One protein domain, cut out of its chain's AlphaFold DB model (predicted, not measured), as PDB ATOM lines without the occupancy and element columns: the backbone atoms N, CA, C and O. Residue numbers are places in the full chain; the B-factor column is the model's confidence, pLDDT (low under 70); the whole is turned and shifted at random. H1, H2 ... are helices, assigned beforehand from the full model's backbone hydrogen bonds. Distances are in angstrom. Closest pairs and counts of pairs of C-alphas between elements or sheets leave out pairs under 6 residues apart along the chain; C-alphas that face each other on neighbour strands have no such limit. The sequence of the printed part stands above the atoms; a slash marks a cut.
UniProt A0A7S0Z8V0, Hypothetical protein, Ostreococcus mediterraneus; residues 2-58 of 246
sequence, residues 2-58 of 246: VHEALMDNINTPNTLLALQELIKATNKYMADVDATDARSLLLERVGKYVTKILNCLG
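AT A GLANCE: This is residues 2 to 58 of the 246 residues of the protein "Hypothetical protein" of Ostreococcus mediterraneus (UniProt A0A7S0Z8V0). A long helical hairpin, H2 and H3, makes a rod, with short H1 folded back beside the first part of H2; residues 31 to 37 stick out at the turn. The 57 printed residues hold three named helices, H1, H2 and H3 in order, and no named strand: all helix. The whole is loose, with a radius of gyration of the C-alphas of 13.0 A, and spans 42 by 17 by 15 A.

HOW THE PARTS SIT: H1, residues 2 to 7, and H2, residues 12 to 32, form a helical hairpin at a shallow tilt of 11 degrees, opposite ways. H2 touches H1 with residues 12 to 19 alone; the closest C-alphas, of Val 2 and Thr 15, are 5.0 A apart. H2 and H3, residues 40 to 56, form another hairpin, at a shallow tilt of 17 degrees, opposite ways. Residues 19 to 26 of H2 alone touch residues 43 to 50 of H3; the closest C-alphas, of Leu 19 and Val 50, are 6.8 A apart. H1 and H3 are apart. In H1, H2 and H3 every O i to N i+4 pair is within hydrogen-bond range.

IN THESE COORDINATES: H1 begins at C-alpha 2 (-42.545, -9.729, -14.086) and is 8.8 A long. H2 measures 30.2 A. H3 measures 24.3 A and ends at C-alpha 56 (-31.001, -6.017, -13.201).

THE WHOLE: The two farthest C-alphas, of Asn 9 and Thr 36, are 42.0 A apart. The printed part has no cut. The link H1 to H2 is tight; H2 to H3 is short. No printed residue is under 70 in pLDDT.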
ATOM      1  N   VAL A   2     -43.893 -10.332 -13.898       91.12
ATOM      2  CA  VAL A   2     -42.545  -9.729 -14.086       91.12
ATOM      3  C   VAL A   2     -41.550 -10.678 -14.775       91.12
ATOM      4  O   VAL A   2     -40.902 -10.296 -15.741       91.12
ATOM      5  N   HIS A   3     -41.449 -11.930 -14.319       91.69
ATOM      6  CA  HIS A   3     -40.542 -12.916 -14.922       91.69
ATOM      7  C   HIS A   3     -40.915 -13.269 -16.372       91.69
ATOM      8  O   HIS A   3     -40.035 -13.387 -17.215       91.69
ATOM      9  N   GLU A   4     -42.210 -13.388 -16.674       94.06
ATOM     10  CA  GLU A   4     -42.703 -13.655 -18.034       94.06
ATOM     11  C   GLU A   4     -42.371 -12.499 -18.982       94.06
ATOM     12  O   GLU A   4     -41.884 -12.743 -20.080       94.06
ATOM     13  N   ALA A   5     -42.546 -11.248 -18.536       93.38
ATOM     14  CA  ALA A   5     -42.176 -10.067 -19.316       93.38
ATOM     15  C   ALA A   5     -40.659  -9.988 -19.572       93.38
ATOM     16  O   ALA A   5     -40.233  -9.607 -20.656       93.38
ATOM     17  N   LEU A   6     -39.830 -10.399 -18.608       90.81
ATOM     18  CA  LEU A   6     -38.380 -10.475 -18.809       90.81
ATOM     19  C   LEU A   6     -37.974 -11.583 -19.794       90.81
ATOM     20  O   LEU A   6     -37.027 -11.396 -20.556       90.81
ATOM     21  N   MET A   7     -38.675 -12.721 -19.796       92.81
ATOM     22  CA  MET A   7     -38.429 -13.815 -20.748       92.81
ATOM     23  C   MET A   7     -38.922 -13.500 -22.169       92.81
ATOM     24  O   MET A   7     -38.378 -14.036 -23.133       92.81
ATOM     25  N   ASP A   8     -39.912 -12.620 -22.313       93.00
ATOM     26  CA  ASP A   8     -40.398 -12.112 -23.597       93.00
ATOM     27  C   ASP A   8     -39.455 -11.034 -24.152       93.00
ATOM     28  O   ASP A   8     -39.714  -9.842 -24.038       93.00
ATOM     29  N   ASN A   9     -38.310 -11.445 -24.706       91.56
ATOM     30  CA  ASN A   9     -37.341 -10.543 -25.346       91.56
ATOM     31  C   ASN A   9     -36.965  -9.311 -24.488       91.56
ATOM     32  O   ASN A   9     -36.804  -8.206 -25.006       91.56
ATOM     33  N   ILE A  10     -36.852  -9.493 -23.165       89.06
ATOM     34  CA  ILE A  10     -36.565  -8.417 -22.206       89.06
ATOM     35  C   ILE A  10     -37.550  -7.248 -22.398       89.06
ATOM     36  O   ILE A  10     -37.162  -6.101 -22.624       89.06
ATOM     37  N   ASN A  11     -38.851  -7.539 -22.327       94.44
ATOM     38  CA  ASN A  11     -39.924  -6.557 -22.462       94.44
ATOM     39  C   ASN A  11     -39.933  -5.611 -21.250       94.44
ATOM     40  O   ASN A  11     -40.690  -5.782 -20.285       94.44
ATOM     41  N   THR A  12     -39.051  -4.609 -21.275       91.81
ATOM     42  CA  THR A  12     -38.889  -3.642 -20.186       91.81
ATOM     43  C   THR A  12     -40.169  -2.847 -19.900       91.81
ATOM     44  O   THR A  12     -40.477  -2.705 -18.715       91.81
ATOM     45  N   PRO A  13     -40.991  -2.417 -20.887       93.88
ATOM     46  CA  PRO A  13     -42.243  -1.719 -20.590       93.88
ATOM     47  C   PRO A  13     -43.212  -2.561 -19.753       93.88
ATOM     48  O   PRO A  13     -43.678  -2.106 -18.708       93.88
ATOM     49  N   ASN A  14     -43.468  -3.812 -20.148       94.38
ATOM     50  CA  ASN A  14     -44.380  -4.688 -19.406       94.38
ATOM     51  C   ASN A  14     -43.796  -5.138 -18.062       94.38
ATOM     52  O   ASN A  14     -44.535  -5.305 -17.092       94.38
ATOM     53  N   THR A  15     -42.472  -5.275 -17.975       94.19
ATOM     54  CA  THR A  15     -41.774  -5.534 -16.708       94.19
ATOM     55  C   THR A  15     -42.029  -4.401 -15.709       94.19
ATOM     56  O   THR A  15     -42.384  -4.663 -14.560       94.19
ATOM     57  N   LEU A  16     -41.915  -3.141 -16.147       92.56
ATOM     58  CA  LEU A  16     -42.171  -1.968 -15.306       92.56
ATOM     59  C   LEU A  16     -43.650  -1.828 -14.929       92.56
ATOM     60  O   LEU A  16     -43.946  -1.507 -13.780       92.56
ATOM     61  N   LEU A  17     -44.580  -2.116 -15.846       94.94
ATOM     62  CA  LEU A  17     -46.017  -2.121 -15.541       94.94
ATOM     63  C   LEU A  17     -46.364  -3.162 -14.467       94.94
ATOM     64  O   LEU A  17     -47.038  -2.837 -13.491       94.94
ATOM     65  N   ALA A  18     -45.830  -4.380 -14.586       95.25
ATOM     66  CA  ALA A  18     -46.036  -5.436 -13.598       95.25
ATOM     67  C   ALA A  18     -45.427  -5.092 -12.224       95.25
ATOM     68  O   ALA A  18     -46.020  -5.392 -11.186       95.25
ATOM     69  N   LEU A  19     -44.263  -4.429 -12.190       93.94
ATOM     70  CA  LEU A  19     -43.700  -3.893 -10.944       93.94
ATOM     71  C   LEU A  19     -44.586  -2.791 -10.349       93.94
ATOM     72  O   LEU A  19     -44.805  -2.763  -9.139       93.94
ATOM     73  N   GLN A  20     -45.132  -1.905 -11.182       92.56
ATOM     74  CA  GLN A  20     -46.029  -0.844 -10.733       92.56
ATOM     75  C   GLN A  20     -47.311  -1.414 -10.110       92.56
ATOM     76  O   GLN A  20     -47.790  -0.890  -9.104       92.56
ATOM     77  N   GLU A  21     -47.865  -2.487 -10.671       96.19
ATOM     78  CA  GLU A  21     -49.013  -3.196 -10.093       96.19
ATOM     79  C   GLU A  21     -48.690  -3.808  -8.726       96.19
ATOM     80  O   GLU A  21     -49.474  -3.649  -7.788       96.19
ATOM     81  N   LEU A  22     -47.513  -4.426  -8.575       94.94
ATOM     82  CA  LEU A  22     -47.042  -4.953  -7.291       94.94
ATOM     83  C   LEU A  22     -46.921  -3.844  -6.232       94.94
ATOM     84  O   LEU A  22     -47.379  -4.012  -5.100       94.94
ATOM     85  N   ILE A  23     -46.354  -2.691  -6.603       92.06
ATOM     86  CA  ILE A  23     -46.234  -1.524  -5.715       92.06
ATOM     87  C   ILE A  23     -47.620  -0.995  -5.327       92.06
ATOM     88  O   ILE A  23     -47.874  -0.750  -4.149       92.06
ATOM     89  N   LYS A  24     -48.553  -0.873  -6.280       94.06
ATOM     90  CA  LYS A  24     -49.936  -0.441  -6.009       94.06
ATOM     91  C   LYS A  24     -50.645  -1.377  -5.030       94.06
ATOM     92  O   LYS A  24     -51.277  -0.899  -4.091       94.06
ATOM     93  N   ALA A  25     -50.523  -2.690  -5.219       94.88
ATOM     94  CA  ALA A  25     -51.109  -3.679  -4.315       94.88
ATOM     95  C   ALA A  25     -50.500  -3.595  -2.905       94.88
ATOM     96  O   ALA A  25     -51.222  -3.690  -1.915       94.88
ATOM     97  N   THR A  26     -49.191  -3.352  -2.817       92.94
ATOM     98  CA  THR A  26     -48.474  -3.200  -1.544       92.94
ATOM     99  C   THR A  26     -48.883  -1.922  -0.814       92.94
ATOM    100  O   THR A  26     -49.166  -1.965   0.377       92.94
ATOM    101  N   ASN A  27     -49.006  -0.798  -1.524       89.81
ATOM    102  CA  ASN A  27     -49.482   0.464  -0.950       89.81
ATOM    103  C   ASN A  27     -50.924   0.357  -0.457       89.81
ATOM    104  O   ASN A  27     -51.245   0.875   0.607       89.81
ATOM    105  N   LYS A  28     -51.783  -0.351  -1.201       93.56
ATOM    106  CA  LYS A  28     -53.144  -0.645  -0.754       93.56
ATOM    107  C   LYS A  28     -53.138  -1.483   0.527       93.56
ATOM    108  O   LYS A  28     -53.813  -1.129   1.480       93.56
ATOM    109  N   TYR A  29     -52.329  -2.542   0.577       93.25
ATOM    110  CA  TYR A  29     -52.171  -3.359   1.781       93.25
ATOM    111  C   TYR A  29     -51.701  -2.536   2.993       93.25
ATOM    112  O   TYR A  29     -52.250  -2.699   4.074       93.25
ATOM    113  N   MET A  30     -50.737  -1.627   2.814       89.19
ATOM    114  CA  MET A  30     -50.270  -0.740   3.889       89.19
ATOM    115  C   MET A  30     -51.318   0.290   4.330       89.19
ATOM    116  O   MET A  30     -51.264   0.751   5.462       89.19
ATOM    117  N   ALA A  31     -52.245   0.673   3.447       88.50
ATOM    118  CA  ALA A  31     -53.334   1.587   3.784       88.50
ATOM    119  C   ALA A  31     -54.494   0.884   4.510       88.50
ATOM    120  O   ALA A  31     -55.161   1.503   5.332       88.50
ATOM    121  N   ASP A  32     -54.724  -0.395   4.200       90.50
ATOM    122  CA  ASP A  32     -55.837  -1.188   4.732       90.50
ATOM    123  C   ASP A  32     -55.502  -1.879   6.075       90.50
ATOM    124  O   ASP A  32     -56.401  -2.420   6.720       90.50
ATOM    125  N   VAL A  33     -54.228  -1.906   6.494       89.31
ATOM    126  CA  VAL A  33     -53.749  -2.650   7.675       89.31
ATOM    127  C   VAL A  33     -53.024  -1.727   8.652       89.31
ATOM    128  O   VAL A  33     -52.127  -0.982   8.261       89.31
ATOM    129  N   ASP A  34     -53.364  -1.829   9.938       84.12
ATOM    130  CA  ASP A  34     -52.684  -1.103  11.012       84.12
ATOM    131  C   ASP A  34     -51.203  -1.505  11.137       84.12
ATOM    132  O   ASP A  34     -50.819  -2.663  10.952       84.12
ATOM    133  N   ALA A  35     -50.349  -0.547  11.508       76.56
ATOM    134  CA  ALA A  35     -48.894  -0.728  11.539       76.56
ATOM    135  C   ALA A  35     -48.420  -1.876  12.457       76.56
ATOM    136  O   ALA A  35     -47.369  -2.465  12.210       76.56
ATOM    137  N   THR A  36     -49.190  -2.214  13.495       80.94
ATOM    138  CA  THR A  36     -48.906  -3.322  14.421       80.94
ATOM    139  C   THR A  36     -49.184  -4.704  13.828       80.94
ATOM    140  O   THR A  36     -48.550  -5.672  14.240       80.94
ATOM    141  N   ASP A  37     -50.090  -4.793  12.850       84.81
ATOM    142  CA  ASP A  37     -50.517  -6.045  12.205       84.81
ATOM    143  C   ASP A  37     -49.902  -6.236  10.807       84.81
ATOM    144  O   ASP A  37     -50.047  -7.288  10.167       84.81
ATOM    145  N   ALA A  38     -49.176  -5.225  10.325       87.31
ATOM    146  CA  ALA A  38     -48.452  -5.275   9.070       87.31
ATOM    147  C   ALA A  38     -47.352  -6.349   9.109       87.31
ATOM    148  O   ALA A  38     -46.481  -6.388   9.981       87.31
ATOM    149  N   ARG A  39     -47.345  -7.231   8.106       90.94
ATOM    150  CA  ARG A  39     -46.328  -8.281   7.979       90.94
ATOM    151  C   ARG A  39     -45.034  -7.690   7.424       90.94
ATOM    152  O   ARG A  39     -44.806  -7.722   6.216       90.94
ATOM    153  N   SER A  40     -44.165  -7.208   8.307       85.88
ATOM    154  CA  SER A  40     -42.874  -6.588   7.963       85.88
ATOM    155  C   SER A  40     -42.026  -7.424   6.992       85.88
ATOM    156  O   SER A  40     -41.545  -6.898   5.992       85.88
ATOM    157  N   LEU A  41     -41.940  -8.744   7.193       89.69
ATOM    158  CA  LEU A  41     -41.206  -9.660   6.302       89.69
ATOM    159  C   LEU A  41     -41.771  -9.722   4.873       89.69
ATOM    160  O   LEU A  41     -41.035  -9.999   3.925       89.69
ATOM    161  N   LEU A  42     -43.080  -9.516   4.701       91.25
ATOM    162  CA  LEU A  42     -43.703  -9.483   3.377       91.25
ATOM    163  C   LEU A  42     -43.325  -8.189   2.653       91.25
ATOM    164  O   LEU A  42     -42.900  -8.247   1.501       91.25
ATOM    165  N   LEU A  43     -43.425  -7.053   3.346       90.00
ATOM    166  CA  LEU A  43     -43.043  -5.741   2.818       90.00
ATOM    167  C   LEU A  43     -41.556  -5.705   2.446       90.00
ATOM    168  O   LEU A  43     -41.202  -5.274   1.351       90.00
ATOM    169  N   GLU A  44     -40.696  -6.257   3.303       88.19
ATOM    170  CA  GLU A  44     -39.259  -6.372   3.049       88.19
ATOM    171  C   GLU A  44     -38.967  -7.219   1.802       88.19
ATOM    172  O   GLU A  44     -38.155  -6.836   0.959       88.19
ATOM    173  N   ARG A  45     -39.649  -8.361   1.635       90.62
ATOM    174  CA  ARG A  45     -39.489  -9.215   0.445       90.62
ATOM    175  C   ARG A  45     -39.929  -8.518  -0.833       90.62
ATOM    176  O   ARG A  45     -39.247  -8.657  -1.846       90.62
ATOM    177  N   VAL A  46     -41.042  -7.785  -0.795       91.62
ATOM    178  CA  VAL A  46     -41.504  -6.994  -1.942       91.62
ATOM    179  C   VAL A  46     -40.477  -5.918  -2.284       91.62
ATOM    180  O   VAL A  46     -40.076  -5.822  -3.442       91.62
ATOM    181  N   GLY A  47     -39.988  -5.178  -1.285       88.31
ATOM    182  CA  GLY A  47     -38.942  -4.170  -1.460       88.31
ATOM    183  C   GLY A  47     -37.683  -4.750  -2.106       88.31
ATOM    184  O   GLY A  47     -37.261  -4.279  -3.160       88.31
ATOM    185  N   LYS A  48     -37.141  -5.844  -1.553       88.38
ATOM    186  CA  LYS A  48     -35.955  -6.527  -2.102       88.38
ATOM    187  C   LYS A  48     -36.177  -7.023  -3.525       88.38
ATOM    188  O   LYS A  48     -35.265  -6.964  -4.347       88.38
ATOM    189  N   TYR A  49     -37.376  -7.516  -3.831       91.06
ATOM    190  CA  TYR A  49     -37.713  -7.974  -5.172       91.06
ATOM    191  C   TYR A  49     -37.725  -6.819  -6.178       91.06
ATOM    192  O   TYR A  49     -37.080  -6.924  -7.217       91.06
ATOM    193  N   VAL A  50     -38.392  -5.706  -5.855       90.50
ATOM    194  CA  VAL A  50     -38.428  -4.514  -6.717       90.50
ATOM    195  C   VAL A  50     -37.013  -3.982  -6.951       90.50
ATOM    196  O   VAL A  50     -36.618  -3.809  -8.104       90.50
ATOM    197  N   THR A  51     -36.218  -3.810  -5.891       87.75
ATOM    198  CA  THR A  51     -34.831  -3.336  -5.997       87.75
ATOM    199  C   THR A  51     -33.970  -4.274  -6.836       87.75
ATOM    200  O   THR A  51     -33.235  -3.812  -7.701       87.75
ATOM    201  N   LYS A  52     -34.104  -5.597  -6.669       88.88
ATOM    202  CA  LYS A  52     -33.369  -6.574  -7.482       88.88
ATOM    203  C   LYS A  52     -33.678  -6.434  -8.972       88.88
ATOM    204  O   LYS A  52     -32.758  -6.482  -9.780       88.88
ATOM    205  N   ILE A  53     -34.948  -6.269  -9.348       90.62
ATOM    206  CA  ILE A  53     -35.314  -6.115 -10.762       90.62
ATOM    207  C   ILE A  53     -34.811  -4.773 -11.313       90.62
ATOM    208  O   ILE A  53     -34.304  -4.740 -12.429       90.62
ATOM    209  N   LEU A  54     -34.868  -3.691 -10.531       87.62
ATOM    210  CA  LEU A  54     -34.301  -2.394 -10.919       87.62
ATOM    211  C   LEU A  54     -32.768  -2.434 -11.055       87.62
ATOM    212  O   LEU A  54     -32.243  -1.859 -12.005       87.62
ATOM    213  N   ASN A  55     -32.061  -3.166 -10.183       86.00
ATOM    214  CA  ASN A  55     -30.628  -3.459 -10.328       86.00
ATOM    215  C   ASN A  55     -30.361  -4.219 -11.639       86.00
ATOM    216  O   ASN A  55     -29.490  -3.832 -12.411       86.00
ATOM    217  N   CYS A  56     -31.144  -5.264 -11.947       86.12
ATOM    218  CA  CYS A  56     -31.001  -6.017 -13.201       86.12
ATOM    219  C   CYS A  56     -31.232  -5.156 -14.455       86.12
ATOM    220  O   CYS A  56     -30.640  -5.434 -15.495       86.12
ATOM    221  N   LEU A  57     -32.080  -4.128 -14.366       86.81
ATOM    222  CA  LEU A  57     -32.330  -3.167 -15.444       86.81
ATOM    223  C   LEU A  57     -31.306  -2.015 -15.481       86.81
ATOM    224  O   LEU A  57     -31.407  -1.157 -16.356       86.81
ATOM    225  N   GLY A  58     -30.337  -1.978 -14.559       81.06
ATOM    226  CA  GLY A  58     -29.305  -0.938 -14.484       81.06
ATOM    227  C   GLY A  58     -29.792   0.407 -13.930       81.06
ATOM    228  O   GLY A  58     -29.170   1.433 -14.184       81.06
TER     229      GLY A  58